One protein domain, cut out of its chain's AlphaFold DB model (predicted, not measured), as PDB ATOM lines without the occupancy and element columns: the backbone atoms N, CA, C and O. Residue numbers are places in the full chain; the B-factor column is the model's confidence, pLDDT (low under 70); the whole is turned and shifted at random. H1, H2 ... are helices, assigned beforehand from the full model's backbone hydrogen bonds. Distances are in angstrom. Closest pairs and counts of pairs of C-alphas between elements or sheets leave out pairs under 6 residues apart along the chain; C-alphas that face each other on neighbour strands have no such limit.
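AT A GLANCE: This is residues 8 to 62 of the 114 residues of an uncharacterized protein of Mycobacterium conspicuum (UniProt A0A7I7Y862). Three helices are strung end to end in an open hook: H1 and H2 make a loose V whose corner lies at residues 22 to 25, and H3 turns off at the other end of H2 and sticks out as a long arm. There is no packed core. The 55 printed residues hold three named helices, in the order H1, H2, H3, and no named strand; the class is all helix. The whole is extended and elongated, with a radius of gyration of the C-alphas of 16.1 A and spans of 47 by 26 by 17 A.

IN THESE COORDINATES: H1 covers residues 8 to 21, 20.4 A from first to last C-alpha, and begins with C-alpha 8 at (-40.375, -32.299, -23.327). H2, residues 26 to 39, is 20.8 A long and begins with C-alpha 26 at (-19.900, -36.865, -17.289). H3, residues 43 to 61, is the longest at 26.2 A and ends with C-alpha 61 at (-52.767, -60.104, -19.573).

HOW THE PARTS SIT: H1 and H2 are close but not clearly touching; their closest C-alphas, those of Ile 19 and Ala 27, are 6.7 A apart. They run opposite ways at a steep tilt of 49 degrees. H2 and H3 meet only through their link, residues 40 to 42. H1 and H3 are apart. In H1 and H3 every O i to N i+4 pair is within hydrogen-bond range; in H2 8 of 10 are.

THE WHOLE: The two C-alphas farthest apart, those of Ser 23 and Asn 61, are 47.3 A apart. The printed part has no cut, and both links are tight. Residues 31 to 62 stand free. The mean pLDDT of the printed part is 71.0, and residues 14 to 42 are under 70.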
ATOM      1  N   VAL A   8     -41.423 -31.932 -22.357       77.94
ATOM      2  CA  VAL A   8     -40.375 -32.299 -23.327       77.94
ATOM      3  C   VAL A   8     -39.365 -31.160 -23.496       77.94
ATOM      4  O   VAL A   8     -38.158 -31.396 -23.443       77.94
ATOM      5  N   LYS A   9     -39.837 -29.909 -23.605       80.25
ATOM      6  CA  LYS A   9     -38.958 -28.732 -23.702       80.25
ATOM      7  C   LYS A   9     -38.110 -28.533 -22.438       80.25
ATOM      8  O   LYS A   9     -36.919 -28.254 -22.538       80.25
ATOM      9  N   GLY A  10     -38.698 -28.718 -21.253       73.06
ATOM     10  CA  GLY A  10     -37.997 -28.582 -19.972       73.06
ATOM     11  C   GLY A  10     -36.921 -29.647 -19.743       73.06
ATOM     12  O   GLY A  10     -35.860 -29.335 -19.206       73.06
ATOM     13  N   ALA A  11     -37.154 -30.884 -20.195       79.75
ATOM     14  CA  ALA A  11     -36.153 -31.949 -20.139       79.75
ATOM     15  C   ALA A  11     -34.973 -31.669 -21.081       79.75
ATOM     16  O   ALA A  11     -33.821 -31.811 -20.674       79.75
ATOM     17  N   ALA A  12     -35.247 -31.199 -22.301       73.75
ATOM     18  CA  ALA A  12     -34.207 -30.819 -23.255       73.75
ATOM     19  C   ALA A  12     -33.339 -29.657 -22.733       73.75
ATOM     20  O   ALA A  12     -32.110 -29.763 -22.718       73.75
ATOM     21  N   GLU A  13     -33.957 -28.586 -22.216       72.56
ATOM     22  CA  GLU A  13     -33.222 -27.457 -21.627       72.56
ATOM     23  C   GLU A  13     -32.446 -27.847 -20.355       72.56
ATOM     24  O   GLU A  13     -31.368 -27.306 -20.095       72.56
ATOM     25  N   GLY A  14     -32.965 -28.790 -19.560       64.38
ATOM     26  CA  GLY A  14     -32.305 -29.303 -18.357       64.38
ATOM     27  C   GLY A  14     -31.055 -30.127 -18.666       64.38
ATOM     28  O   GLY A  14     -30.021 -29.934 -18.026       64.38
ATOM     29  N   ILE A  15     -31.118 -30.987 -19.687       67.81
ATOM     30  CA  ILE A  15     -29.968 -31.767 -20.168       67.81
ATOM     31  C   ILE A  15     -28.895 -30.823 -20.730       67.81
ATOM     32  O   ILE A  15     -27.723 -30.944 -20.379       67.81
ATOM     33  N   GLN A  16     -29.295 -29.822 -21.519       68.25
ATOM     34  CA  GLN A  16     -28.376 -28.842 -22.103       68.25
ATOM     35  C   GLN A  16     -27.664 -27.989 -21.038       68.25
ATOM     36  O   GLN A  16     -26.450 -27.786 -21.115       68.25
ATOM     37  N   ARG A  17     -28.384 -27.533 -20.003       69.69
ATOM     38  CA  ARG A  17     -27.790 -26.798 -18.867       69.69
ATOM     39  C   ARG A  17     -26.925 -27.686 -17.971       69.69
ATOM     40  O   ARG A  17     -25.910 -27.213 -17.468       69.69
ATOM     41  N   GLY A  18     -27.278 -28.962 -17.808       60.12
ATOM     42  CA  GLY A  18     -26.490 -29.936 -17.046       60.12
ATOM     43  C   GLY A  18     -25.146 -30.267 -17.697       60.12
ATOM     44  O   GLY A  18     -24.131 -30.345 -17.006       60.12
ATOM     45  N   ILE A  19     -25.114 -30.387 -19.026       64.19
ATOM     46  CA  ILE A  19     -23.889 -30.668 -19.792       64.19
ATOM     47  C   ILE A  19     -22.940 -29.460 -19.789       64.19
ATOM     48  O   ILE A  19     -21.733 -29.636 -19.647       64.19
ATOM     49  N   GLY A  20     -23.468 -28.236 -19.898       59.34
ATOM     50  CA  GLY A  20     -22.653 -27.015 -19.946       59.34
ATOM     51  C   GLY A  20     -22.043 -26.585 -18.606       59.34
ATOM     52  O   GLY A  20     -21.034 -25.888 -18.596       59.34
ATOM     53  N   SER A  21     -22.627 -26.999 -17.474       62.22
ATOM     54  CA  SER A  21     -22.194 -26.574 -16.131       62.22
ATOM     55  C   SER A  21     -21.347 -27.614 -15.377       62.22
ATOM     56  O   SER A  21     -20.825 -27.301 -14.306       62.22
ATOM     57  N   GLY A  22     -21.217 -28.845 -15.888       56.59
ATOM     58  CA  GLY A  22     -20.525 -29.958 -15.228       56.59
ATOM     59  C   GLY A  22     -19.154 -30.247 -15.841       56.59
ATOM     60  O   GLY A  22     -19.029 -31.052 -16.761       56.59
ATOM     61  N   SER A  23     -18.114 -29.593 -15.328       56.09
ATOM     62  CA  SER A  23     -16.730 -29.722 -15.797       56.09
ATOM     63  C   SER A  23     -16.210 -31.176 -15.732       56.09
ATOM     64  O   SER A  23     -16.072 -31.762 -14.662       56.09
ATOM     65  N   LYS A  24     -15.875 -31.723 -16.907       58.50
ATOM     66  CA  LYS A  24     -14.839 -32.746 -17.183       58.50
ATOM     67  C   LYS A  24     -15.023 -34.254 -16.907       58.50
ATOM     68  O   LYS A  24     -14.111 -34.982 -17.289       58.50
ATOM     69  N   SER A  25     -16.138 -34.797 -16.404       53.31
ATOM     70  CA  SER A  25     -16.222 -36.283 -16.251       53.31
ATOM     71  C   SER A  25     -17.523 -36.975 -16.664       53.31
ATOM     72  O   SER A  25     -17.500 -38.163 -16.968       53.31
ATOM     73  N   THR A  26     -18.642 -36.261 -16.797       57.78
ATOM     74  CA  THR A  26     -19.900 -36.865 -17.289       57.78
ATOM     75  C   THR A  26     -20.020 -36.804 -18.811       57.78
ATOM     76  O   THR A  26     -20.578 -37.714 -19.415       57.78
ATOM     77  N   ALA A  27     -19.440 -35.782 -19.451       56.53
ATOM     78  CA  ALA A  27     -19.478 -35.631 -20.905       56.53
ATOM     79  C   ALA A  27     -18.760 -36.779 -21.639       56.53
ATOM     80  O   ALA A  27     -19.236 -37.219 -22.675       56.53
ATOM     81  N   ALA A  28     -17.672 -37.323 -21.081       53.69
ATOM     82  CA  ALA A  28     -16.947 -38.443 -21.688       53.69
ATOM     83  C   ALA A  28     -17.727 -39.773 -21.605       53.69
ATOM     84  O   ALA A  28     -17.794 -40.508 -22.586       53.69
ATOM     85  N   ALA A  29     -18.391 -40.049 -20.475       55.34
ATOM     86  CA  ALA A  29     -19.265 -41.218 -20.329       55.34
ATOM     87  C   ALA A  29     -20.552 -41.086 -21.165       55.34
ATOM     88  O   ALA A  29     -20.995 -42.048 -21.790       55.34
ATOM     89  N   ALA A  30     -21.122 -39.880 -21.235       60.78
ATOM     90  CA  ALA A  30     -22.262 -39.578 -22.095       60.78
ATOM     91  C   ALA A  30     -21.900 -39.627 -23.587       60.78
ATOM     92  O   ALA A  30     -22.745 -40.009 -24.384       60.78
ATOM     93  N   LEU A  31     -20.660 -39.304 -23.972       57.59
ATOM     94  CA  LEU A  31     -20.172 -39.500 -25.340       57.59
ATOM     95  C   LEU A  31     -19.948 -40.978 -25.661       57.59
ATOM     96  O   LEU A  31     -20.270 -41.380 -26.768       57.59
ATOM     97  N   ALA A  32     -19.482 -41.806 -24.723       59.91
ATOM     98  CA  ALA A  32     -19.389 -43.251 -24.947       59.91
ATOM     99  C   ALA A  32     -20.781 -43.897 -25.123       59.91
ATOM    100  O   ALA A  32     -20.990 -44.685 -26.042       59.91
ATOM    101  N   ILE A  33     -21.762 -43.502 -24.302       61.50
ATOM    102  CA  ILE A  33     -23.160 -43.948 -24.442       61.50
ATOM    103  C   ILE A  33     -23.818 -43.334 -25.694       61.50
ATOM    104  O   ILE A  33     -24.547 -44.016 -26.406       61.50
ATOM    105  N   GLY A  34     -23.541 -42.066 -26.003       61.00
ATOM    106  CA  GLY A  34     -24.068 -41.356 -27.172       61.00
ATOM    107  C   GLY A  34     -23.473 -41.826 -28.500       61.00
ATOM    108  O   GLY A  34     -24.182 -41.858 -29.501       61.00
ATOM    109  N   ALA A  35     -22.213 -42.269 -28.509       61.12
ATOM    110  CA  ALA A  35     -21.557 -42.857 -29.675       61.12
ATOM    111  C   ALA A  35     -22.147 -44.231 -30.027       61.12
ATOM    112  O   ALA A  35     -22.341 -44.524 -31.204       61.12
ATOM    113  N   LEU A  36     -22.526 -45.031 -29.023       60.19
ATOM    114  CA  LEU A  36     -23.335 -46.243 -29.224       60.19
ATOM    115  C   LEU A  36     -24.804 -45.927 -29.569       60.19
ATOM    116  O   LEU A  36     -25.521 -46.773 -30.097       60.19
ATOM    117  N   GLY A  37     -25.262 -44.703 -29.300       56.47
ATOM    118  CA  GLY A  37     -26.629 -44.256 -29.566       56.47
ATOM    119  C   GLY A  37     -26.956 -44.048 -31.047       56.47
ATOM    120  O   GLY A  37     -28.128 -44.087 -31.414       56.47
ATOM    121  N   VAL A  38     -25.953 -43.863 -31.914       57.72
ATOM    122  CA  VAL A  38     -26.181 -43.616 -33.353       57.72
ATOM    123  C   VAL A  38     -26.251 -44.917 -34.155       57.72
ATOM    124  O   VAL A  38     -27.052 -45.031 -35.080       57.72
ATOM    125  N   THR A  39     -25.486 -45.938 -33.761       59.09
ATOM    126  CA  THR A  39     -25.555 -47.288 -34.351       59.09
ATOM    127  C   THR A  39     -26.819 -48.050 -33.940       59.09
ATOM    128  O   THR A  39     -27.170 -49.040 -34.574       59.09
ATOM    129  N   GLY A  40     -27.543 -47.560 -32.930       56.81
ATOM    130  CA  GLY A  40     -28.829 -48.088 -32.477       56.81
ATOM    131  C   GLY A  40     -30.055 -47.294 -32.938       56.81
ATOM    132  O   GLY A  40     -31.129 -47.525 -32.397       56.81
ATOM    133  N   LEU A  41     -29.958 -46.359 -33.892       66.25
ATOM    134  CA  LEU A  41     -31.093 -45.477 -34.230       66.25
ATOM    135  C   LEU A  41     -32.324 -46.233 -34.767       66.25
ATOM    136  O   LEU A  41     -33.446 -45.772 -34.588       66.25
ATOM    137  N   VAL A  42     -32.115 -47.397 -35.387       67.50
ATOM    138  CA  VAL A  42     -33.188 -48.302 -35.841       67.50
ATOM    139  C   VAL A  42     -33.399 -49.451 -34.849       67.50
ATOM    140  O   VAL A  42     -34.536 -49.805 -34.545       67.50
ATOM    141  N   GLU A  43     -32.315 -49.969 -34.271       70.81
ATOM    142  CA  GLU A  43     -32.348 -51.113 -33.354       70.81
ATOM    143  C   GLU A  43     -32.990 -50.773 -31.997       70.81
ATOM    144  O   GLU A  43     -33.735 -51.571 -31.430       70.81
ATOM    145  N   TRP A  44     -32.770 -49.560 -31.481       81.44
ATOM    146  CA  TRP A  44     -33.330 -49.098 -30.210       81.44
ATOM    147  C   TRP A  44     -34.855 -48.906 -30.278       81.44
ATOM    148  O   TRP A  44     -35.539 -49.404 -29.381       81.44
ATOM    149  N   PRO A  45     -35.438 -48.295 -31.334       80.00
ATOM    150  CA  PRO A  45     -36.884 -48.314 -31.545       80.00
ATOM    151  C   PRO A  45     -37.465 -49.713 -31.719       80.00
ATOM    152  O   PRO A  45     -38.547 -49.964 -31.199       80.00
ATOM    153  N   ILE A  46     -36.774 -50.626 -32.410       88.25
ATOM    154  CA  ILE A  46     -37.259 -52.000 -32.591       88.25
ATOM    155  C   ILE A  46     -37.297 -52.727 -31.244       88.25
ATOM    156  O   ILE A  46     -38.332 -53.286 -30.885       88.25
ATOM    157  N   LEU A  47     -36.234 -52.647 -30.438       82.69
ATOM    158  CA  LEU A  47     -36.224 -53.206 -29.083       82.69
ATOM    159  C   LEU A  47     -37.269 -52.548 -28.174       82.69
ATOM    160  O   LEU A  47     -37.919 -53.241 -27.395       82.69
ATOM    161  N   MET A  48     -37.477 -51.234 -28.278       88.69
ATOM    162  CA  MET A  48     -38.543 -50.535 -27.555       88.69
ATOM    163  C   MET A  48     -39.940 -50.939 -28.032       88.69
ATOM    164  O   MET A  48     -40.844 -51.042 -27.209       88.69
ATOM    165  N   ALA A  49     -40.143 -51.194 -29.322       90.19
ATOM    166  CA  ALA A  49     -41.420 -51.645 -29.864       90.19
ATOM    167  C   ALA A  49     -41.723 -53.086 -29.437       90.19
ATOM    168  O   ALA A  49     -42.828 -53.365 -28.981       90.19
ATOM    169  N   VAL A  50     -40.739 -53.985 -29.510       88.56
ATOM    170  CA  VAL A  50     -40.881 -55.387 -29.087       88.56
ATOM    171  C   VAL A  50     -41.009 -55.482 -27.567       88.56
ATOM    172  O   VAL A  50     -41.961 -56.074 -27.063       88.56
ATOM    173  N   GLY A  51     -40.099 -54.859 -26.819       85.81
ATOM    174  CA  GLY A  51     -40.105 -54.863 -25.357       85.81
ATOM    175  C   GLY A  51     -41.273 -54.074 -24.764       85.81
ATOM    176  O   GLY A  51     -41.936 -54.544 -23.844       85.81
ATOM    177  N   GLY A  52     -41.580 -52.900 -25.318       89.19
ATOM    178  CA  GLY A  52     -42.728 -52.082 -24.925       89.19
ATOM    179  C   GLY A  52     -44.060 -52.711 -25.327       89.19
ATOM    180  O   GLY A  52     -44.988 -52.723 -24.524       89.19
ATOM    181  N   GLY A  53     -44.150 -53.307 -26.518       91.50
ATOM    182  CA  GLY A  53     -45.320 -54.059 -26.971       91.50
ATOM    183  C   GLY A  53     -45.582 -55.286 -26.102       91.50
ATOM    184  O   GLY A  53     -46.705 -55.477 -25.634       91.50
ATOM    185  N   ALA A  54     -44.538 -56.056 -25.782       89.75
ATOM    186  CA  ALA A  54     -44.626 -57.163 -24.836       89.75
ATOM    187  C   ALA A  54     -45.041 -56.688 -23.437       89.75
ATOM    188  O   ALA A  54     -45.871 -57.331 -22.802       89.75
ATOM    189  N   LEU A  55     -44.531 -55.543 -22.965       86.94
ATOM    190  CA  LEU A  55     -44.909 -54.971 -21.671       86.94
ATOM    191  C   LEU A  55     -46.377 -54.517 -21.642       86.94
ATOM    192  O   LEU A  55     -47.056 -54.712 -20.634       86.94
ATOM    193  N   VAL A  56     -46.889 -53.935 -22.730       92.12
ATOM    194  CA  VAL A  56     -48.308 -53.565 -22.864       92.12
ATOM    195  C   VAL A  56     -49.181 -54.817 -22.881       92.12
ATOM    196  O   VAL A  56     -50.135 -54.895 -22.108       92.12
ATOM    197  N   LEU A  57     -48.812 -55.829 -23.669       88.75
ATOM    198  CA  LEU A  57     -49.531 -57.100 -23.731       88.75
ATOM    199  C   LEU A  57     -49.501 -57.828 -22.377       88.75
ATOM    200  O   LEU A  57     -50.528 -58.307 -21.907       88.75
ATOM    201  N   GLN A  58     -48.358 -57.830 -21.683       84.06
ATOM    202  CA  GLN A  58     -48.219 -58.354 -20.323       84.06
ATOM    203  C   GLN A  58     -49.086 -57.576 -19.332       84.06
ATOM    204  O   GLN A  58     -49.647 -58.171 -18.417       84.06
ATOM    205  N   ARG A  59     -49.212 -56.254 -19.482       82.31
ATOM    206  CA  ARG A  59     -50.052 -55.433 -18.605       82.31
ATOM    207  C   ARG A  59     -51.542 -55.657 -18.848       82.31
ATOM    208  O   ARG A  59     -52.300 -55.585 -17.889       82.31
ATOM    209  N   MET A  60     -51.939 -55.969 -20.080       86.19
ATOM    210  CA  MET A  60     -53.304 -56.382 -20.422       86.19
ATOM    211  C   MET A  60     -53.606 -57.806 -19.935       86.19
ATOM    212  O   MET A  60     -54.685 -58.056 -19.409       86.19
ATOM    213  N   ASN A  61     -52.637 -58.719 -20.035       79.25
ATOM    214  CA  ASN A  61     -52.767 -60.104 -19.573       79.25
ATOM    215  C   ASN A  61     -52.496 -60.282 -18.073       79.25
ATOM    216  O   ASN A  61     -52.684 -61.379 -17.544       79.25
ATOM    217  N   ARG A  62     -52.061 -59.230 -17.369       71.81
ATOM    218  CA  ARG A  62     -51.910 -59.238 -15.914       71.81
ATOM    219  C   ARG A  62     -53.292 -59.278 -15.280       71.81
ATOM    220  O   ARG A  62     -53.902 -58.249 -14.996       71.81
TER     221      ARG A  62